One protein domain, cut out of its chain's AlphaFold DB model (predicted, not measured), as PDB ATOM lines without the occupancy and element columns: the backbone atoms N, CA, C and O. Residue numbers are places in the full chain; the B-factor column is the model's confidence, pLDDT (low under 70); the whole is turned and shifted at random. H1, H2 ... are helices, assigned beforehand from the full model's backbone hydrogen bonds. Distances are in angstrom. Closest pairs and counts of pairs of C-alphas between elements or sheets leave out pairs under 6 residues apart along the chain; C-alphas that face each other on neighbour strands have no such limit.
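Overview. This is residues 6 to 30 and 38 to 172 of the 172 residues of an uncharacterized protein of Deltaproteobacteria bacterium (UniProt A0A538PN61). Two long helices, H1 and H2, lie side by side in the middle; the hairpin of H3 and H4 packs across one side of this pair and H6 packs across the other. Short H5 and the stretch 133 to 146 lie beyond the end of H4. The printed part has 160 residues with six named helices, H1 to H6 in order, and no named strand: all helix, compact, radius of gyration of the C-alphas 16.1 A, spans 47 by 35 by 22 A.

Along the chain. Find C-alpha 39 at (168.506, 134.911, 181.176); from there H2, residues 39 to 69, runs 44.6 A, with a kink of 31 degrees near 58. H1, residues 6 to 28, starts at (181.421, 110.296, 205.587) and runs 30.6 A. Look next for H3 at 78 to 98, 31.4 A, H4 at 107 to 126, 28.4 A, and H5 at 128 to 132, 6.5 A. H6, 147 to 171, runs 35.3 A to (163.437, 132.637, 190.296).

Arrangement. Start at the hub, H2, which touches H1 at a shallow tilt of 20 degrees, opposite ways; C-alphas 28 and 43 are closest, 5.5 A. H1, H2 and H6 form an up and down bundle, each running against the one before. H6 touches H1 with residues 153 to 164 alone, closest C-alphas 160 and 17, 4.5 A. H3 touches H2 with residues 88 to 96 alone, closest C-alphas 92 and 53, 5.9 A. H4 touches H1 with residues 113 to 121 alone, closest C-alphas 117 and 20, 6.0 A. H3 and H6 are apart; H4 and H5 meet only through their link. Every O i to N i+4 pair is within hydrogen-bond range in H4, H5 and H6, against 18 of 19 in H1, 26 of 27 in H2 and 12 of 17 in H3.

Size, cuts and confidence. The C-alphas farthest apart, 38 and 72, are 51.7 A apart. Residues 31 to 37 are not printed; C-alphas 30 and 38 are 11.8 A apart. The link H5 to H6 is long; pLDDT is under 70 at residues 144 to 158.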
ATOM      1  N   GLY A   6     181.722 108.980 205.026       85.69
ATOM      2  CA  GLY A   6     181.421 110.296 205.587       85.69
ATOM      3  C   GLY A   6     182.239 111.410 204.933       85.69
ATOM      4  O   GLY A   6     181.669 112.417 204.522       85.69
ATOM      5  N   GLY A   7     183.545 111.202 204.751       87.62
ATOM      6  CA  GLY A   7     184.417 112.168 204.088       87.62
ATOM      7  C   GLY A   7     184.041 112.421 202.627       87.62
ATOM      8  O   GLY A   7     184.017 113.570 202.185       87.62
ATOM      9  N   ARG A   8     183.658 111.378 201.878       88.38
ATOM     10  CA  ARG A   8     183.213 111.516 200.477       88.38
ATOM     11  C   ARG A   8     181.935 112.341 200.371       88.38
ATOM     12  O   ARG A   8     181.885 113.288 199.589       88.38
ATOM     13  N   LEU A   9     180.940 112.038 201.207       89.31
ATOM     14  CA  LEU A   9     179.678 112.781 201.241       89.31
ATOM     15  C   LEU A   9     179.882 114.241 201.673       89.31
ATOM     16  O   LEU A   9     179.351 115.146 201.031       89.31
ATOM     17  N   GLN A  10     180.694 114.486 202.708       87.69
ATOM     18  CA  GLN A  10     181.023 115.842 203.163       87.69
ATOM     19  C   GLN A  10     181.749 116.640 202.079       87.69
ATOM     20  O   GLN A  10     181.352 117.762 201.778       87.69
ATOM     21  N   THR A  11     182.773 116.053 201.456       88.88
ATOM     22  CA  THR A  11     183.541 116.696 200.382       88.88
ATOM     23  C   THR A  11     182.642 117.065 199.218       88.88
ATOM     24  O   THR A  11     182.670 118.201 198.753       88.88
ATOM     25  N   ARG A  12     181.798 116.131 198.775       89.81
ATOM     26  CA  ARG A  12     180.862 116.376 197.682       89.81
ATOM     27  C   ARG A  12     179.908 117.518 198.007       89.81
ATOM     28  O   ARG A  12     179.757 118.422 197.190       89.81
ATOM     29  N   LEU A  13     179.299 117.490 199.192       88.62
ATOM     30  CA  LEU A  13     178.360 118.520 199.623       88.62
ATOM     31  C   LEU A  13     179.026 119.890 199.683       88.62
ATOM     32  O   LEU A  13     178.505 120.828 199.097       88.62
ATOM     33  N   VAL A  14     180.185 119.988 200.338       86.94
ATOM     34  CA  VAL A  14     180.936 121.241 200.475       86.94
ATOM     35  C   VAL A  14     181.331 121.780 199.106       86.94
ATOM     36  O   VAL A  14     181.117 122.960 198.836       86.94
ATOM     37  N   LEU A  15     181.877 120.943 198.219       90.19
ATOM     38  CA  LEU A  15     182.322 121.389 196.900       90.19
ATOM     39  C   LEU A  15     181.153 121.798 196.002       90.19
ATOM     40  O   LEU A  15     181.258 122.820 195.330       90.19
ATOM     41  N   LEU A  16     180.039 121.062 196.003       90.00
ATOM     42  CA  LEU A  16     178.854 121.427 195.219       90.00
ATOM     43  C   LEU A  16     178.156 122.671 195.774       90.00
ATOM     44  O   LEU A  16     177.802 123.558 194.999       90.00
ATOM     45  N   SER A  17     177.992 122.769 197.097       85.94
ATOM     46  CA  SER A  17     177.284 123.883 197.737       85.94
ATOM     47  C   SER A  17     178.055 125.197 197.665       85.94
ATOM     48  O   SER A  17     177.437 126.257 197.652       85.94
ATOM     49  N   SER A  18     179.388 125.146 197.623       88.69
ATOM     50  CA  SER A  18     180.235 126.338 197.530       88.69
ATOM     51  C   SER A  18     180.723 126.576 196.111       88.69
ATOM     52  O   SER A  18     180.235 127.465 195.423       88.69
ATOM     53  N   ILE A  19     181.673 125.772 195.653       90.38
ATOM     54  CA  ILE A  19     182.363 125.984 194.385       90.38
ATOM     55  C   ILE A  19     181.430 125.706 193.208       90.38
ATOM     56  O   ILE A  19     181.387 126.500 192.273       90.38
ATOM     57  N   GLY A  20     180.636 124.637 193.277       92.12
ATOM     58  CA  GLY A  20     179.618 124.321 192.279       92.12
ATOM     59  C   GLY A  20     178.558 125.415 192.169       92.12
ATOM     60  O   GLY A  20     178.204 125.815 191.060       92.12
ATOM     61  N   LEU A  21     178.099 125.964 193.296       91.31
ATOM     62  CA  LEU A  21     177.146 127.074 193.313       91.31
ATOM     63  C   LEU A  21     177.749 128.366 192.750       91.31
ATOM     64  O   LEU A  21     177.143 128.988 191.881       91.31
ATOM     65  N   LEU A  22     178.944 128.757 193.202       91.44
ATOM     66  CA  LEU A  22     179.641 129.944 192.698       91.44
ATOM     67  C   LEU A  22     179.897 129.837 191.194       91.44
ATOM     68  O   LEU A  22     179.640 130.783 190.450       91.44
ATOM     69  N   TRP A  23     180.338 128.664 190.738       94.56
ATOM     70  CA  TRP A  23     180.514 128.375 189.322       94.56
ATOM     71  C   TRP A  23     179.195 128.461 188.558       94.56
ATOM     72  O   TRP A  23     179.135 129.096 187.509       94.56
ATOM     73  N   THR A  24     178.124 127.889 189.113       94.19
ATOM     74  CA  THR A  24     176.779 127.953 188.535       94.19
ATOM     75  C   THR A  24     176.345 129.400 188.346       94.19
ATOM     76  O   THR A  24     175.954 129.768 187.242       94.19
ATOM     77  N   ILE A  25     176.466 130.245 189.370       91.94
ATOM     78  CA  ILE A  25     176.095 131.663 189.281       91.94
ATOM     79  C   ILE A  25     176.941 132.381 188.220       91.94
ATOM     80  O   ILE A  25     176.392 133.110 187.396       91.94
ATOM     81  N   ALA A  26     178.254 132.139 188.202       93.12
ATOM     82  CA  ALA A  26     179.174 132.789 187.272       93.12
ATOM     83  C   ALA A  26     178.906 132.414 185.805       93.12
ATOM     84  O   ALA A  26     178.863 133.287 184.939       93.12
ATOM     85  N   ILE A  27     178.707 131.126 185.510       93.88
ATOM     86  CA  ILE A  27     178.594 130.649 184.127       93.88
ATOM     87  C   ILE A  27     177.186 130.837 183.547       93.88
ATOM     88  O   ILE A  27     177.047 131.047 182.343       93.88
ATOM     89  N   SER A  28     176.137 130.829 184.380       92.50
ATOM     90  CA  SER A  28     174.734 130.859 183.925       92.50
ATOM     91  C   SER A  28     174.387 132.049 183.033       92.50
ATOM     92  O   SER A  28     173.578 131.914 182.116       92.50
ATOM     93  N   ALA A  29     175.012 133.205 183.264       90.44
ATOM     94  CA  ALA A  29     174.766 134.406 182.472       90.44
ATOM     95  C   ALA A  29     175.327 134.315 181.040       90.44
ATOM     96  O   ALA A  29     174.773 134.938 180.132       90.44
ATOM     97  N   VAL A  30     176.399 133.538 180.846       92.19
ATOM     98  CA  VAL A  30     177.210 133.490 179.616       92.19
ATOM     99  C   VAL A  30     176.954 132.215 178.800       92.19
ATOM    100  O   VAL A  30     177.372 132.124 177.647       92.19
ATOM    101  N   PRO A  38     165.041 133.440 177.984       90.38
ATOM    102  CA  PRO A  38     165.516 134.576 178.760       90.38
ATOM    103  C   PRO A  38     166.599 134.166 179.770       90.38
ATOM    104  O   PRO A  38     166.706 133.009 180.177       90.38
ATOM    105  N   VAL A  39     167.392 135.141 180.231       89.56
ATOM    106  CA  VAL A  39     168.506 134.911 181.176       89.56
ATOM    107  C   VAL A  39     168.035 134.211 182.456       89.56
ATOM    108  O   VAL A  39     168.678 133.272 182.911       89.56
ATOM    109  N   HIS A  40     166.903 134.630 183.026       89.38
ATOM    110  CA  HIS A  40     166.388 134.047 184.269       89.38
ATOM    111  C   HIS A  40     166.058 132.552 184.118       89.38
ATOM    112  O   HIS A  40     166.288 131.775 185.042       89.38
ATOM    113  N   ALA A  41     165.604 132.120 182.935       89.88
ATOM    114  CA  ALA A  41     165.352 130.710 182.659       89.88
ATOM    115  C   ALA A  41     166.658 129.899 182.628       89.88
ATOM    116  O   ALA A  41     166.676 128.768 183.109       89.88
ATOM    117  N   ALA A  42     167.764 130.482 182.149       91.25
ATOM    118  CA  ALA A  42     169.081 129.848 182.219       91.25
ATOM    119  C   ALA A  42     169.509 129.601 183.673       91.25
ATOM    120  O   ALA A  42     169.880 128.478 184.001       91.25
ATOM    121  N   PHE A  43     169.370 130.599 184.557       92.50
ATOM    122  CA  PHE A  43     169.638 130.433 185.993       92.50
ATOM    123  C   PHE A  43     168.740 129.372 186.636       92.50
ATOM    124  O   PHE A  43     169.214 128.574 187.443       92.50
ATOM    125  N   ARG A  44     167.456 129.315 186.260       91.12
ATOM    126  CA  ARG A  44     166.541 128.281 186.759       91.12
ATOM    127  C   ARG A  44     167.021 126.881 186.384       91.12
ATOM    128  O   ARG A  44     167.027 125.992 187.231       91.12
ATOM    129  N   ILE A  45     167.433 126.691 185.129       91.88
ATOM    130  CA  ILE A  45     167.909 125.399 184.621       91.88
ATOM    131  C   ILE A  45     169.183 124.966 185.341       91.88
ATOM    132  O   ILE A  45     169.256 123.830 185.805       91.88
ATOM    133  N   THR A  46     170.168 125.854 185.444       94.31
ATOM    134  CA  THR A  46     171.483 125.529 186.008       94.31
ATOM    135  C   THR A  46     171.460 125.359 187.527       94.31
ATOM    136  O   THR A  46     172.150 124.497 188.066       94.31
ATOM    137  N   LEU A  47     170.645 126.134 188.250       93.38
ATOM    138  CA  LEU A  47     170.464 125.936 189.691       93.38
ATOM    139  C   LEU A  47     169.716 124.632 189.975       93.38
ATOM    140  O   LEU A  47     170.134 123.866 190.843       93.38
ATOM    141  N   ALA A  48     168.654 124.338 189.219       93.00
ATOM    142  CA  ALA A  48     167.926 123.083 189.369       93.00
ATOM    143  C   ALA A  48     168.808 121.871 189.046       93.00
ATOM    144  O   ALA A  48     168.787 120.893 189.793       93.00
ATOM    145  N   SER A  49     169.612 121.929 187.976       93.38
ATOM    146  CA  SER A  49     170.548 120.850 187.646       93.38
ATOM    147  C   SER A  49     171.595 120.655 188.742       93.38
ATOM    148  O   SER A  49     171.854 119.509 189.099       93.38
ATOM    149  N   SER A  50     172.132 121.725 189.339       93.38
ATOM    150  CA  SER A  50     173.072 121.638 190.469       93.38
ATOM    151  C   SER A  50     172.454 120.989 191.714       93.38
ATOM    152  O   SER A  50     173.096 120.160 192.366       93.38
ATOM    153  N   VAL A  51     171.195 121.305 192.036       91.81
ATOM    154  CA  VAL A  51     170.475 120.668 193.155       91.81
ATOM    155  C   VAL A  51     170.253 119.181 192.878       91.81
ATOM    156  O   VAL A  51     170.573 118.339 193.716       91.81
ATOM    157  N   VAL A  52     169.767 118.841 191.683       93.44
ATOM    158  CA  VAL A  52     169.536 117.449 191.270       93.44
ATOM    159  C   VAL A  52     170.841 116.644 191.259       93.44
ATOM    160  O   VAL A  52     170.872 115.534 191.784       93.44
ATOM    161  N   MET A  53     171.925 117.210 190.725       93.50
ATOM    162  CA  MET A  53     173.270 116.621 190.731       93.50
ATOM    163  C   MET A  53     173.791 116.389 192.153       93.50
ATOM    164  O   MET A  53     174.454 115.390 192.423       93.50
ATOM    165  N   THR A  54     173.465 117.283 193.089       91.31
ATOM    166  CA  THR A  54     173.792 117.074 194.500       91.31
ATOM    167  C   THR A  54     173.033 115.864 195.033       91.31
ATOM    168  O   THR A  54     173.663 114.898 195.450       91.31
ATOM    169  N   ILE A  55     171.702 115.849 194.942       91.75
ATOM    170  CA  ILE A  55     170.864 114.781 195.512       91.75
ATOM    171  C   ILE A  55     171.186 113.406 194.907       91.75
ATOM    172  O   ILE A  55     171.426 112.446 195.640       91.75
ATOM    173  N   LEU A  56     171.219 113.298 193.576       92.50
ATOM    174  CA  LEU A  56     171.532 112.037 192.894       92.50
ATOM    175  C   LEU A  56     172.973 111.604 193.137       92.50
ATOM    176  O   LEU A  56     173.246 110.416 193.314       92.50
ATOM    177  N   GLY A  57     173.878 112.574 193.217       90.19
ATOM    178  CA  GLY A  57     175.261 112.354 193.576       90.19
ATOM    179  C   GLY A  57     175.424 111.639 194.912       90.19
ATOM    180  O   GLY A  57     176.165 110.667 194.987       90.19
ATOM    181  N   PHE A  58     174.686 112.046 195.948       90.94
ATOM    182  CA  PHE A  58     174.706 111.363 197.249       90.94
ATOM    183  C   PHE A  58     174.339 109.882 197.136       90.94
ATOM    184  O   PHE A  58     175.017 109.036 197.718       90.94
ATOM    185  N   PHE A  59     173.295 109.559 196.371       90.56
ATOM    186  CA  PHE A  59     172.910 108.169 196.136       90.56
ATOM    187  C   PHE A  59     174.019 107.402 195.405       90.56
ATOM    188  O   PHE A  59     174.361 106.279 195.780       90.56
ATOM    189  N   TRP A  60     174.631 108.028 194.400       90.38
ATOM    190  CA  TRP A  60     175.711 107.416 193.637       90.38
ATOM    191  C   TRP A  60     176.971 107.170 194.473       90.38
ATOM    192  O   TRP A  60     177.619 106.137 194.312       90.38
ATOM    193  N   GLU A  61     177.291 108.053 195.422       90.38
ATOM    194  CA  GLU A  61     178.405 107.846 196.354       90.38
ATOM    195  C   GLU A  61     178.210 106.596 197.228       90.38
ATOM    196  O   GLU A  61     179.183 105.885 197.498       90.38
ATOM    197  N   LEU A  62     176.970 106.282 197.630       90.94
ATOM    198  CA  LEU A  62     176.658 105.050 198.366       90.94
ATOM    199  C   LEU A  62     176.925 103.811 197.504       90.94
ATOM    200  O   LEU A  62     177.565 102.864 197.961       90.94
ATOM    201  N   VAL A  63     176.467 103.836 196.247       90.94
ATOM    202  CA  VAL A  63     176.676 102.744 195.284       90.94
ATOM    203  C   VAL A  63     178.165 102.554 195.010       90.94
ATOM    204  O   VAL A  63     178.673 101.437 195.099       90.94
ATOM    205  N   TYR A  64     178.883 103.643 194.737       89.06
ATOM    206  CA  TYR A  64     180.322 103.611 194.509       89.06
ATOM    207  C   TYR A  64     181.061 103.017 195.708       89.06
ATOM    208  O   TYR A  64     181.904 102.139 195.539       89.06
ATOM    209  N   HIS A  65     180.722 103.451 196.925       89.50
ATOM    210  CA  HIS A  65     181.353 102.933 198.131       89.50
ATOM    211  C   HIS A  65     181.053 101.445 198.343       89.50
ATOM    212  O   HIS A  65     181.962 100.685 198.665       89.50
ATOM    213  N   ALA A  66     179.815 100.999 198.102       90.94
ATOM    214  CA  ALA A  66     179.453  99.586 198.183       90.94
ATOM    215  C   ALA A  66     180.262  98.731 197.190       90.94
ATOM    216  O   ALA A  66     180.824  97.706 197.572       90.94
ATOM    217  N   LEU A  67     180.399  99.188 195.941       90.56
ATOM    218  CA  LEU A  67     181.226  98.521 194.928       90.56
ATOM    219  C   LEU A  67     182.715  98.537 195.295       90.56
ATOM    220  O   LEU A  67     183.429  97.564 195.056       90.56
ATOM    221  N   GLN A  68     183.192  99.617 195.915       89.44
ATOM    222  CA  GLN A  68     184.561  99.733 196.410       89.44
ATOM    223  C   GLN A  68     184.883  98.710 197.503       89.44
ATOM    224  O   GLN A  68     185.994  98.179 197.501       89.44
ATOM    225  N   GLN A  69     183.927  98.361 198.370       88.88
ATOM    226  CA  GLN A  69     184.134  97.339 199.406       88.88
ATOM    227  C   GLN A  69     184.328  95.923 198.845       88.88
ATOM    228  O   GLN A  69     184.986  95.102 199.482       88.88
ATOM    229  N   LEU A  70     183.807  95.634 197.649       90.12
ATOM    230  CA  LEU A  70     183.958  94.323 197.004       90.12
ATOM    231  C   LEU A  70     185.365  94.095 196.430       90.12
ATOM    232  O   LEU A  70     185.719  92.971 196.078       90.12
ATOM    233  N   ARG A  71     186.186  95.146 196.324       89.75
ATOM    234  CA  ARG A  71     187.540  95.063 195.771       89.75
ATOM    235  C   ARG A  71     188.563  94.741 196.862       89.75
ATOM    236  O   ARG A  71     188.556  95.337 197.936       89.75
ATOM    237  N   TRP A  72     189.519  93.869 196.541       87.62
ATOM    238  CA  TRP A  72     190.604  93.470 197.449       87.62
ATOM    239  C   TRP A  72     191.434  94.659 197.972       87.62
ATOM    240  O   TRP A  72     191.686  94.752 199.171       87.62
ATOM    241  N   ASP A  73     191.763  95.600 197.085       86.69
ATOM    242  CA  ASP A  73     192.543  96.819 197.355       86.69
ATOM    243  C   ASP A  73     191.710  97.951 197.996       86.69
ATOM    244  O   ASP A  73     192.244  98.920 198.523       86.69
ATOM    245  N   LYS A  74     190.371  97.837 197.962       83.31
ATOM    246  CA  LYS A  74     189.413  98.835 198.480       83.31
ATOM    247  C   LYS A  74     189.657 100.271 198.000       83.31
ATOM    248  O   LYS A  74     189.198 101.213 198.644       83.31
ATOM    249  N   ASP A  75     190.329 100.456 196.870       81.75
ATOM    250  CA  ASP A  75     190.575 101.761 196.264       81.75
ATOM    251  C   ASP A  75     190.384 101.708 194.749       81.75
ATOM    252  O   ASP A  75     190.480 100.647 194.128       81.75
ATOM    253  N   TRP A  76     190.069 102.849 194.149       84.19
ATOM    254  CA  TRP A  76     189.840 102.985 192.715       84.19
ATOM    255  C   TRP A  76     190.726 104.098 192.153       84.19
ATOM    256  O   TRP A  76     190.841 105.159 192.764       84.19
ATOM    257  N   PRO A  77     191.304 103.909 190.953       88.31
ATOM    258  CA  PRO A  77     191.963 104.991 190.235       88.31
ATOM    259  C   PRO A  77     191.077 106.250 190.145       88.31
ATOM    260  O   PRO A  77     189.896 106.123 189.804       88.31
ATOM    261  N   PRO A  78     191.623 107.466 190.349       85.25
ATOM    262  CA  PRO A  78     190.850 108.715 190.295       85.25
ATOM    263  C   PRO A  78     190.107 108.947 188.969       85.25
ATOM    264  O   PRO A  78     189.073 109.615 188.934       85.25
ATOM    265  N   LEU A  79     190.610 108.350 187.883       87.81
ATOM    266  CA  LEU A  79     189.978 108.315 186.563       87.81
ATOM    267  C   LEU A  79     188.574 107.701 186.589       87.81
ATOM    268  O   LEU A  79     187.697 108.165 185.869       87.81
ATOM    269  N   PHE A  80     188.313 106.716 187.449       86.75
ATOM    270  CA  PHE A  80     186.962 106.177 187.585       86.75
ATOM    271  C   PHE A  80     185.991 107.190 188.184       86.75
ATOM    272  O   PHE A  80     184.837 107.211 187.776       86.75
ATOM    273  N   GLY A  81     186.458 108.078 189.067       86.25
ATOM    274  CA  GLY A  81     185.662 109.216 189.532       86.25
ATOM    275  C   GLY A  81     185.362 110.238 188.428       86.25
ATOM    276  O   GLY A  81     184.383 110.965 188.519       86.25
ATOM    277  N   LEU A  82     186.156 110.294 187.355       88.50
ATOM    278  CA  LEU A  82     185.796 111.081 186.173       88.50
ATOM    279  C   LEU A  82     184.736 110.355 185.336       88.50
ATOM    280  O   LEU A  82     183.764 110.963 184.903       88.50
ATOM    281  N   LEU A  83     184.895 109.042 185.145       90.62
ATOM    282  CA  LEU A  83     183.969 108.227 184.353       90.62
ATOM    283  C   LEU A  83     182.571 108.127 184.972       90.62
ATOM    284  O   LEU A  83     181.597 107.967 184.237       90.62
ATOM    285  N   THR A  84     182.434 108.287 186.293       90.44
ATOM    286  CA  THR A  84     181.110 108.347 186.930       90.44
ATOM    287  C   THR A  84     180.259 109.508 186.417       90.44
ATOM    288  O   THR A  84     179.040 109.381 186.445       90.44
ATOM    289  N   ALA A  85     180.854 110.568 185.853       91.19
ATOM    290  CA  ALA A  85     180.105 111.642 185.191       91.19
ATOM    291  C   ALA A  85     179.184 111.115 184.085       91.19
ATOM    292  O   ALA A  85     178.062 111.587 183.930       91.19
ATOM    293  N   ILE A  86     179.655 110.123 183.322       91.06
ATOM    294  CA  ILE A  86     178.924 109.532 182.192       91.06
ATOM    295  C   ILE A  86     177.690 108.786 182.694       91.06
ATOM    296  O   ILE A  86     176.645 108.795 182.049       91.06
ATOM    297  N   VAL A  87     177.801 108.142 183.853       92.19
ATOM    298  CA  VAL A  87     176.671 107.433 184.453       92.19
ATOM    299  C   VAL A  87     175.728 108.413 185.139       92.19
ATOM    300  O   VAL A  87     174.518 108.246 185.047       92.19
ATOM    301  N   GLU A  88     176.257 109.458 185.777       93.50
ATOM    302  CA  GLU A  88     175.471 110.420 186.548       93.50
ATOM    303  C   GLU A  88     174.727 111.444 185.673       93.50
ATOM    304  O   GLU A  88     173.635 111.883 186.033       93.50
ATOM    305  N   VAL A  89     175.243 111.775 184.484       95.12
ATOM    306  CA  VAL A  89     174.574 112.724 183.575       95.12
ATOM    307  C   VAL A  89     173.187 112.236 183.155       95.12
ATOM    308  O   VAL A  89     172.270 113.041 183.009       95.12
ATOM    309  N   VAL A  90     173.009 110.920 183.001       94.56
ATOM    310  CA  VAL A  90     171.750 110.310 182.559       94.56
ATOM    311  C   VAL A  90     170.623 110.552 183.572       94.56
ATOM    312  O   VAL A  90     169.645 111.206 183.203       94.56
ATOM    313  N   PRO A  91     170.701 110.097 184.838       95.06
ATOM    314  CA  PRO A  91     169.630 110.322 185.799       95.06
ATOM    315  C   PRO A  91     169.426 111.815 186.092       95.06
ATOM    316  O   PRO A  91     168.279 112.231 186.263       95.06
ATOM    317  N   VAL A  92     170.481 112.642 186.072       95.00
ATOM    318  CA  VAL A  92     170.346 114.101 186.234       95.00
ATOM    319  C   VAL A  92     169.536 114.698 185.082       95.00
ATOM    320  O   VAL A  92     168.563 115.410 185.325       95.00
ATOM    321  N   TRP A  93     169.874 114.367 183.835       94.06
ATOM    322  CA  TRP A  93     169.139 114.813 182.648       94.06
ATOM    323  C   TRP A  93     167.654 114.444 182.718       94.06
ATOM    324  O   TRP A  93     166.783 115.302 182.549       94.06
ATOM    325  N   TRP A  94     167.359 113.174 183.005       94.50
ATOM    326  CA  TRP A  94     165.985 112.682 183.102       94.50
ATOM    327  C   TRP A  94     165.208 113.353 184.233       94.50
ATOM    328  O   TRP A  94     164.048 113.710 184.040       94.50
ATOM    329  N   SER A  95     165.848 113.596 185.375       94.38
ATOM    330  CA  SER A  95     165.222 114.252 186.526       94.38
ATOM    331  C   SER A  95     164.866 115.708 186.223       94.38
ATOM    332  O   SER A  95     163.738 116.129 186.461       94.38
ATOM    333  N   VAL A  96     165.778 116.478 185.619       93.12
ATOM    334  CA  VAL A  96     165.510 117.882 185.256       93.12
ATOM    335  C   VAL A  96     164.422 117.981 184.171       93.12
ATOM    336  O   VAL A  96     163.595 118.897 184.200       93.12
ATOM    337  N   ARG A  97     164.371 117.018 183.238       92.25
ATOM    338  CA  ARG A  97     163.292 116.897 182.241       92.25
ATOM    339  C   ARG A  97     161.950 116.553 182.891       92.25
ATOM    340  O   ARG A  97     160.957 117.194 182.568       92.25
ATOM    341  N   ALA A  98     161.923 115.594 183.816       91.75
ATOM    342  CA  ALA A  98     160.713 115.185 184.531       91.75
ATOM    343  C   ALA A  98     160.124 116.319 185.387       91.75
ATOM    344  O   ALA A  98     158.909 116.434 185.511       91.75
ATOM    345  N   LEU A  99     160.976 117.201 185.916       89.69
ATOM    346  CA  LEU A  99     160.566 118.404 186.646       89.69
ATOM    347  C   LEU A  99     160.088 119.549 185.730       89.69
ATOM    348  O   LEU A  99     159.793 120.635 186.223       89.69
ATOM    349  N   ASN A 100     160.033 119.347 184.406       88.25
ATOM    350  CA  ASN A 100     159.707 120.373 183.404       88.25
ATOM    351  C   ASN A 100     160.579 121.639 183.509       88.25
ATOM    352  O   ASN A 100     160.172 122.738 183.123       88.25
ATOM    353  N   VAL A 101     161.801 121.501 184.030       87.69
ATOM    354  CA  VAL A 101     162.712 122.637 184.185       87.69
ATOM    355  C   VAL A 101     163.469 122.919 182.894       87.69
ATOM    356  O   VAL A 101     163.785 124.077 182.648       87.69
ATOM    357  N   LEU A 102     163.732 121.893 182.076       86.50
ATOM    358  CA  LEU A 102     164.526 121.988 180.851       86.50
ATOM    359  C   LEU A 102     163.638 122.049 179.591       86.50
ATOM    360  O   LEU A 102     163.151 121.002 179.151       86.50
ATOM    361  N   PRO A 103     163.460 123.233 178.969       83.38
ATOM    362  CA  PRO A 103     162.743 123.364 177.706       83.38
ATOM    363  C   PRO A 103     163.470 122.645 176.564       83.38
ATOM    364  O   PRO A 103     164.684 122.409 176.609       83.38
ATOM    365  N   ASN A 104     162.729 122.324 175.503       82.69
ATOM    366  CA  ASN A 104     163.321 121.789 174.278       82.69
ATOM    367  C   ASN A 104     164.301 122.817 173.679       82.69
ATOM    368  O   ASN A 104     164.009 124.004 173.649       82.69
ATOM    369  N   GLY A 105     165.476 122.362 173.231       83.94
ATOM    370  CA  GLY A 105     166.533 123.232 172.687       83.94
ATOM    371  C   GLY A 105     167.607 123.670 173.694       83.94
ATOM    372  O   GLY A 105     168.700 124.048 173.282       83.94
ATOM    373  N   CYS A 106     167.384 123.514 175.004       89.56
ATOM    374  CA  CYS A 106     168.365 123.867 176.045       89.56
ATOM    375  C   CYS A 106     169.368 122.744 176.381       89.56
ATOM    376  O   CYS A 106     170.063 122.809 177.396       89.56
ATOM    377  N   ALA A 107     169.460 121.703 175.547       91.31
ATOM    378  CA  ALA A 107     170.315 120.540 175.800       91.31
ATOM    379  C   ALA A 107     171.797 120.913 175.934       91.31
ATOM    380  O   ALA A 107     172.487 120.429 176.828       91.31
ATOM    381  N   LEU A 108     172.268 121.811 175.064       92.38
ATOM    382  CA  LEU A 108     173.654 122.265 175.052       92.38
ATOM    383  C   LEU A 108     174.001 123.073 176.311       92.38
ATOM    384  O   LEU A 108     175.064 122.869 176.889       92.38
ATOM    385  N   LEU A 109     173.082 123.933 176.767       93.56
ATOM    386  CA  LEU A 109     173.227 124.702 178.005       93.56
ATOM    387  C   LEU A 109     173.437 123.772 179.202       93.56
ATOM    388  O   LEU A 109     174.387 123.948 179.964       93.56
ATOM    389  N   PHE A 110     172.581 122.753 179.328       94.50
ATOM    390  CA  PHE A 110     172.714 121.736 180.365       94.50
ATOM    391  C   PHE A 110     174.034 120.970 180.240       94.50
ATOM    392  O   PHE A 110     174.745 120.817 181.228       94.50
ATOM    393  N   ALA A 111     174.383 120.504 179.037       95.12
ATOM    394  CA  ALA A 111     175.570 119.683 178.822       95.12
ATOM    395  C   ALA A 111     176.859 120.434 179.185       95.12
ATOM    396  O   ALA A 111     177.723 119.877 179.861       95.12
ATOM    397  N   ILE A 112     176.972 121.708 178.792       96.00
ATOM    398  CA  ILE A 112     178.123 122.554 179.134       96.00
ATOM    399  C   ILE A 112     178.157 122.817 180.642       96.00
ATOM    400  O   ILE A 112     179.208 122.651 181.262       96.00
ATOM    401  N   HIS A 113     177.027 123.191 181.253       95.75
ATOM    402  CA  HIS A 113     176.962 123.443 182.696       95.75
ATOM    403  C   HIS A 113     177.342 122.202 183.511       95.75
ATOM    404  O   HIS A 113     178.241 122.284 184.348       95.75
ATOM    405  N   PHE A 114     176.740 121.049 183.217       96.12
ATOM    406  CA  PHE A 114     177.028 119.791 183.902       96.12
ATOM    407  C   PHE A 114     178.499 119.398 183.744       96.12
ATOM    408  O   PHE A 114     179.185 119.153 184.733       96.12
ATOM    409  N   THR A 115     179.011 119.395 182.509       96.19
ATOM    410  CA  THR A 115     180.382 118.951 182.220       96.19
ATOM    411  C   THR A 115     181.418 119.864 182.871       96.19
ATOM    412  O   THR A 115     182.360 119.380 183.495       96.19
ATOM    413  N   THR A 116     181.245 121.185 182.777       96.50
ATOM    414  CA  THR A 116     182.184 122.142 183.386       96.50
ATOM    415  C   THR A 116     182.150 122.082 184.910       96.50
ATOM    416  O   THR A 116     183.209 122.045 185.532       96.50
ATOM    417  N   THR A 117     180.959 121.989 185.509       95.75
ATOM    418  CA  THR A 117     180.794 121.837 186.964       95.75
ATOM    419  C   THR A 117     181.428 120.535 187.451       95.75
ATOM    420  O   THR A 117     182.176 120.542 188.428       95.75
ATOM    421  N   TRP A 118     181.200 119.427 186.737       95.31
ATOM    422  CA  TRP A 118     181.794 118.130 187.053       95.31
ATOM    423  C   TRP A 118     183.321 118.176 187.020       95.31
ATOM    424  O   TRP A 118     183.975 117.795 187.991       95.31
ATOM    425  N   ILE A 119     183.895 118.663 185.915       95.25
ATOM    426  CA  ILE A 119     185.349 118.752 185.734       95.25
ATOM    427  C   ILE A 119     185.965 119.641 186.813       95.25
ATOM    428  O   ILE A 119     186.983 119.267 187.391       95.25
ATOM    429  N   LEU A 120     185.345 120.783 187.117       95.00
ATOM    430  CA  LEU A 120     185.821 121.700 188.148       95.00
ATOM    431  C   LEU A 120     185.896 121.015 189.519       95.00
ATOM    432  O   LEU A 120     186.938 121.047 190.172       95.00
ATOM    433  N   ILE A 121     184.815 120.357 189.941       93.19
ATOM    434  CA  ILE A 121     184.750 119.671 191.239       93.19
ATOM    435  C   ILE A 121     185.738 118.508 191.290       93.19
ATOM    436  O   ILE A 121     186.459 118.347 192.279       93.19
ATOM    437  N   TRP A 122     185.814 117.719 190.218       92.94
ATOM    438  CA  TRP A 122     186.759 116.612 190.110       92.94
ATOM    439  C   TRP A 122     188.209 117.101 190.217       92.94
ATOM    440  O   TRP A 122     188.957 116.589 191.049       92.94
ATOM    441  N   LEU A 123     188.591 118.148 189.473       93.81
ATOM    442  CA  LEU A 123     189.932 118.743 189.535       93.81
ATOM    443  C   LEU A 123     190.283 119.231 190.942       93.81
ATOM    444  O   LEU A 123     191.392 118.995 191.413       93.81
ATOM    445  N   ILE A 124     189.341 119.879 191.631       91.62
ATOM    446  CA  ILE A 124     189.557 120.379 192.994       91.62
ATOM    447  C   ILE A 124     189.733 119.230 193.990       91.62
ATOM    448  O   ILE A 124     190.566 119.323 194.897       91.62
ATOM    449  N   THR A 125     189.013 118.129 193.778       89.94
ATOM    450  CA  THR A 125     189.105 116.918 194.604       89.94
ATOM    451  C   THR A 125     190.455 116.210 194.445       89.94
ATOM    452  O   THR A 125     190.940 115.615 195.405       89.94
ATOM    453  N   LEU A 126     191.101 116.294 193.273       89.50
ATOM    454  CA  LEU A 126     192.396 115.641 193.034       89.50
ATOM    455  C   LEU A 126     193.552 116.223 193.856       89.50
ATOM    456  O   LEU A 126     194.499 115.500 194.161       89.50
ATOM    457  N   GLY A 127     193.526 117.518 194.180       86.00
ATOM    458  CA  GLY A 127     194.715 118.174 194.729       86.00
ATOM    459  C   GLY A 127     194.476 119.506 195.434       86.00
ATOM    460  O   GLY A 127     194.871 119.621 196.594       86.00
ATOM    461  N   PRO A 128     193.831 120.505 194.801       90.38
ATOM    462  CA  PRO A 128     193.663 121.838 195.382       90.38
ATOM    463  C   PRO A 128     193.080 121.834 196.798       90.38
ATOM    464  O   PRO A 128     193.563 122.561 197.666       90.38
ATOM    465  N   ILE A 129     192.118 120.951 197.077       85.69
ATOM    466  CA  ILE A 129     191.533 120.818 198.415       85.69
ATOM    467  C   ILE A 129     192.555 120.394 199.481       85.69
ATOM    468  O   ILE A 129     192.496 120.858 200.614       85.69
ATOM    469  N   SER A 130     193.553 119.586 199.108       83.12
ATOM    470  CA  SER A 130     194.640 119.167 200.003       83.12
ATOM    471  C   SER A 130     195.668 120.272 200.256       83.12
ATOM    472  O   SER A 130     196.420 120.181 201.223       83.12
ATOM    473  N   ILE A 131     195.720 121.306 199.411       85.50
ATOM    474  CA  ILE A 131     196.581 122.481 199.616       85.50
ATOM    475  C   ILE A 131     195.906 123.442 200.592       85.50
ATOM    476  O   ILE A 131     196.529 123.887 201.552       85.50
ATOM    477  N   VAL A 132     194.621 123.731 200.361       81.56
ATOM    478  CA  VAL A 132     193.835 124.639 201.208       81.56
ATOM    479  C   VAL A 132     193.577 124.019 202.579       81.56
ATOM    480  O   VAL A 132     193.692 124.695 203.599       81.56
ATOM    481  N   GLN A 133     193.291 122.716 202.619       81.12
ATOM    482  CA  GLN A 133     193.051 121.974 203.849       81.12
ATOM    483  C   GLN A 133     193.950 120.731 203.922       81.12
ATOM    484  O   GLN A 133     193.501 119.607 203.683       81.12
ATOM    485  N   PRO A 134     195.220 120.885 204.346       82.19
ATOM    486  CA  PRO A 134     196.171 119.775 204.441       82.19
ATOM    487  C   PRO A 134     195.724 118.623 205.340       82.19
ATOM    488  O   PRO A 134     196.245 117.519 205.217       82.19
ATOM    489  N   ARG A 135     194.781 118.870 206.258       80.56
ATOM    490  CA  ARG A 135     194.238 117.879 207.198       80.56
ATOM    491  C   ARG A 135     193.221 116.940 206.561       80.56
ATOM    492  O   ARG A 135     193.168 115.779 206.945       80.56
ATOM    493  N   TRP A 136     192.491 117.408 205.549       83.38
ATOM    494  CA  TRP A 136     191.462 116.633 204.854       83.38
ATOM    495  C   TRP A 136     192.003 115.281 204.356       83.38
ATOM    496  O   TRP A 136     191.371 114.241 204.540       83.38
ATOM    497  N   ARG A 137     193.246 115.254 203.850       82.56
ATOM    498  CA  ARG A 137     193.910 114.017 203.389       82.56
ATOM    499  C   ARG A 137     194.235 113.019 204.509       82.56
ATOM    500  O   ARG A 137     194.386 111.831 204.242       82.56
ATOM    501  N   PHE A 138     194.406 113.499 205.741       83.56
ATOM    502  CA  PHE A 138     194.775 112.681 206.899       83.56
ATOM    503  C   PHE A 138     193.556 112.178 207.678       83.56
ATOM    504  O   PHE A 138     193.670 111.220 208.437       83.56
ATOM    505  N   GLU A 139     192.389 112.786 207.462       83.75
ATOM    506  CA  GLU A 139     191.131 112.438 208.131       83.75
ATOM    507  C   GLU A 139     190.171 111.668 207.209       83.75
ATOM    508  O   GLU A 139     188.971 111.619 207.447       83.75
ATOM    509  N   GLY A 140     190.685 111.048 206.141       82.12
ATOM    510  CA  GLY A 140     189.859 110.264 205.217       82.12
ATOM    511  C   GLY A 140     188.836 111.110 204.450       82.12
ATOM    512  O   GLY A 140     187.771 110.610 204.100       82.12
ATOM    513  N   GLY A 141     189.153 112.380 204.192       82.38
ATOM    514  CA  GLY A 141     188.277 113.326 203.506       82.38
ATOM    515  C   GLY A 141     187.225 113.986 204.401       82.38
ATOM    516  O   GLY A 141     186.350 114.687 203.900       82.38
ATOM    517  N   GLU A 142     187.271 113.748 205.712       82.88
ATOM    518  CA  GLU A 142     186.371 114.376 206.678       82.88
ATOM    519  C   GLU A 142     186.841 115.789 207.037       82.88
ATOM    520  O   GLU A 142     188.037 116.085 207.080       82.88
ATOM    521  N   PHE A 143     185.875 116.655 207.333       74.25
ATOM    522  CA  PHE A 143     186.117 118.025 207.779       74.25
ATOM    523  C   PHE A 143     185.739 118.240 209.255       74.25
ATOM    524  O   PHE A 143     185.785 119.361 209.724       74.25
ATOM    525  N   SER A 144     185.298 117.226 210.009       63.28
ATOM    526  CA  SER A 144     184.513 117.458 211.240       63.28
ATOM    527  C   SER A 144     185.126 116.946 212.552       63.28
ATOM    528  O   SER A 144     184.447 116.983 213.580       63.28
ATOM    529  N   ARG A 145     186.380 116.478 212.608       64.88
ATOM    530  CA  ARG A 145     186.905 115.913 213.873       64.88
ATOM    531  C   ARG A 145     187.172 116.950 214.967       64.88
ATOM    532  O   ARG A 145     187.425 116.576 216.111       64.88
ATOM    533  N   ARG A 146     187.113 118.247 214.650       66.00
ATOM    534  CA  ARG A 146     187.296 119.349 215.604       66.00
ATOM    535  C   ARG A 146     186.237 120.439 215.406       66.00
ATOM    536  O   ARG A 146     185.792 120.652 214.280       66.00
ATOM    537  N   PRO A 147     185.868 121.174 216.473       58.88
ATOM    538  CA  PRO A 147     184.789 122.163 216.431       58.88
ATOM    539  C   PRO A 147     185.003 123.298 215.415       58.88
ATOM    540  O   PRO A 147     184.029 123.765 214.837       58.88
ATOM    541  N   GLY A 148     186.248 123.710 215.145       63.16
ATOM    542  CA  GLY A 148     186.540 124.742 214.136       63.16
ATOM    543  C   GLY A 148     186.261 124.290 212.699       63.16
ATOM    544  O   GLY A 148     185.675 125.035 211.917       63.16
ATOM    545  N   ASP A 149     186.599 123.044 212.375       64.50
ATOM    546  CA  ASP A 149     186.444 122.489 211.027       64.50
ATOM    547  C   ASP A 149     184.980 122.050 210.779       64.50
ATOM    548  O   ASP A 149     184.420 122.244 209.694       64.50
ATOM    549  N   ALA A 150     184.297 121.580 211.831       59.25
ATOM    550  CA  ALA A 150     182.859 121.308 211.817       59.25
ATOM    551  C   ALA A 150     182.030 122.569 211.524       59.25
ATOM    552  O   ALA A 150     181.032 122.491 210.809       59.25
ATOM    553  N   LEU A 151     182.459 123.736 212.016       55.94
ATOM    554  CA  LEU A 151     181.779 125.012 211.789       55.94
ATOM    555  C   LEU A 151     181.922 125.466 210.330       55.94
ATOM    556  O   LEU A 151     180.934 125.866 209.725       55.94
ATOM    557  N   VAL A 152     183.105 125.312 209.725       61.97
ATOM    558  CA  VAL A 152     183.309 125.563 208.285       61.97
ATOM    559  C   VAL A 152     182.460 124.612 207.445       61.97
ATOM    560  O   VAL A 152     181.761 125.051 206.538       61.97
ATOM    561  N   THR A 153     182.446 123.323 207.782       61.69
ATOM    562  CA  THR A 153     181.626 122.322 207.082       61.69
ATOM    563  C   THR A 153     180.147 122.663 207.174       61.69
ATOM    564  O   THR A 153     179.462 122.697 206.157       61.69
ATOM    565  N   PHE A 154     179.655 122.956 208.377       57.06
ATOM    566  CA  PHE A 154     178.258 123.277 208.647       57.06
ATOM    567  C   PHE A 154     177.834 124.578 207.962       57.06
ATOM    568  O   PHE A 154     176.799 124.615 207.304       57.06
ATOM    569  N   VAL A 155     178.648 125.633 208.055       61.25
ATOM    570  CA  VAL A 155     178.352 126.929 207.434       61.25
ATOM    571  C   VAL A 155     178.414 126.820 205.914       61.25
ATOM    572  O   VAL A 155     177.480 127.244 205.248       61.25
ATOM    573  N   VAL A 156     179.446 126.214 205.333       63.25
ATOM    574  CA  VAL A 156     179.591 126.148 203.870       63.25
ATOM    575  C   VAL A 156     178.557 125.210 203.231       63.25
ATOM    576  O   VAL A 156     177.992 125.537 202.183       63.25
ATOM    577  N   SER A 157     178.255 124.072 203.865       61.94
ATOM    578  CA  SER A 157     177.252 123.127 203.353       61.94
ATOM    579  C   SER A 157     175.823 123.649 203.494       61.94
ATOM    580  O   SER A 157     175.097 123.705 202.499       61.94
ATOM    581  N   ASN A 158     175.425 124.100 204.688       63.50
ATOM    582  CA  ASN A 158     174.055 124.553 204.919       63.50
ATOM    583  C   ASN A 158     173.791 125.903 204.263       63.50
ATOM    584  O   ASN A 158     172.753 126.069 203.635       63.50
ATOM    585  N   THR A 159     174.725 126.853 204.339       71.06
ATOM    586  CA  THR A 159     174.494 128.187 203.767       71.06
ATOM    587  C   THR A 159     174.488 128.126 202.246       71.06
ATOM    588  O   THR A 159     173.591 128.686 201.633       71.06
ATOM    589  N   GLY A 160     175.411 127.383 201.624       70.56
ATOM    590  CA  GLY A 160     175.430 127.220 200.169       70.56
ATOM    591  C   GLY A 160     174.162 126.545 199.641       70.56
ATOM    592  O   GLY A 160     173.530 127.046 198.715       70.56
ATOM    593  N   MET A 161     173.724 125.451 200.271       71.75
ATOM    594  CA  MET A 161     172.519 124.744 199.832       71.75
ATOM    595  C   MET A 161     171.242 125.551 200.091       71.75
ATOM    596  O   MET A 161     170.380 125.618 199.219       71.75
ATOM    597  N   VAL A 162     171.133 126.222 201.242       76.69
ATOM    598  CA  VAL A 162     170.009 127.126 201.528       76.69
ATOM    599  C   VAL A 162     169.991 128.290 200.543       76.69
ATOM    600  O   VAL A 162     168.935 128.587 200.002       76.69
ATOM    601  N   ILE A 163     171.137 128.903 200.235       78.81
ATOM    602  CA  ILE A 163     171.224 129.963 199.223       78.81
ATOM    603  C   ILE A 163     170.780 129.431 197.862       78.81
ATOM    604  O   ILE A 163     169.968 130.075 197.211       78.81
ATOM    605  N   ALA A 164     171.251 128.256 197.439       73.50
ATOM    606  CA  ALA A 164     170.836 127.662 196.170       73.50
ATOM    607  C   ALA A 164     169.313 127.452 196.110       73.50
ATOM    608  O   ALA A 164     168.688 127.797 195.111       73.50
ATOM    609  N   LEU A 165     168.710 126.943 197.189       79.50
ATOM    610  CA  LEU A 165     167.264 126.732 197.287       79.50
ATOM    611  C   LEU A 165     166.476 128.048 197.340       79.50
ATOM    612  O   LEU A 165     165.441 128.156 196.692       79.50
ATOM    613  N   VAL A 166     166.968 129.057 198.062       81.19
ATOM    614  CA  VAL A 166     166.353 130.393 198.136       81.19
ATOM    615  C   VAL A 166     166.437 131.105 196.790       81.19
ATOM    616  O   VAL A 166     165.446 131.675 196.347       81.19
ATOM    617  N   LEU A 167     167.585 131.044 196.110       81.12
ATOM    618  CA  LEU A 167     167.747 131.585 194.760       81.12
ATOM    619  C   LEU A 167     166.818 130.878 193.778       81.12
ATOM    620  O   LEU A 167     166.161 131.537 192.981       81.12
ATOM    621  N   LEU A 168     166.726 129.549 193.862       78.44
ATOM    622  CA  LEU A 168     165.799 128.778 193.045       78.44
ATOM    623  C   LEU A 168     164.347 129.204 193.305       78.44
ATOM    624  O   LEU A 168     163.624 129.440 192.346       78.44
ATOM    625  N   TRP A 169     163.940 129.355 194.569       78.50
ATOM    626  CA  TRP A 169     162.605 129.836 194.938       78.50
ATOM    627  C   TRP A 169     162.332 131.258 194.438       78.50
ATOM    628  O   TRP A 169     161.252 131.517 193.931       78.50
ATOM    629  N   ALA A 170     163.309 132.162 194.512       76.06
ATOM    630  CA  ALA A 170     163.160 133.543 194.054       76.06
ATOM    631  C   ALA A 170     163.056 133.685 192.522       76.06
ATOM    632  O   ALA A 170     162.634 134.729 192.031       76.06
ATOM    633  N   ILE A 171     163.491 132.671 191.768       77.25
ATOM    634  CA  ILE A 171     163.437 132.637 190.296       77.25
ATOM    635  C   ILE A 171     162.155 131.934 189.790       77.25
ATOM    636  O   ILE A 171     161.862 131.987 188.592       77.25
ATOM    637  N   TRP A 172     161.401 131.278 190.679       70.88
ATOM    638  CA  TRP A 172     160.103 130.655 190.394       70.88
ATOM    639  C   TRP A 172     158.948 131.649 190.516       70.88
ATOM    640  O   TRP A 172     158.030 131.536 189.673       70.88
TER     641      TRP A 172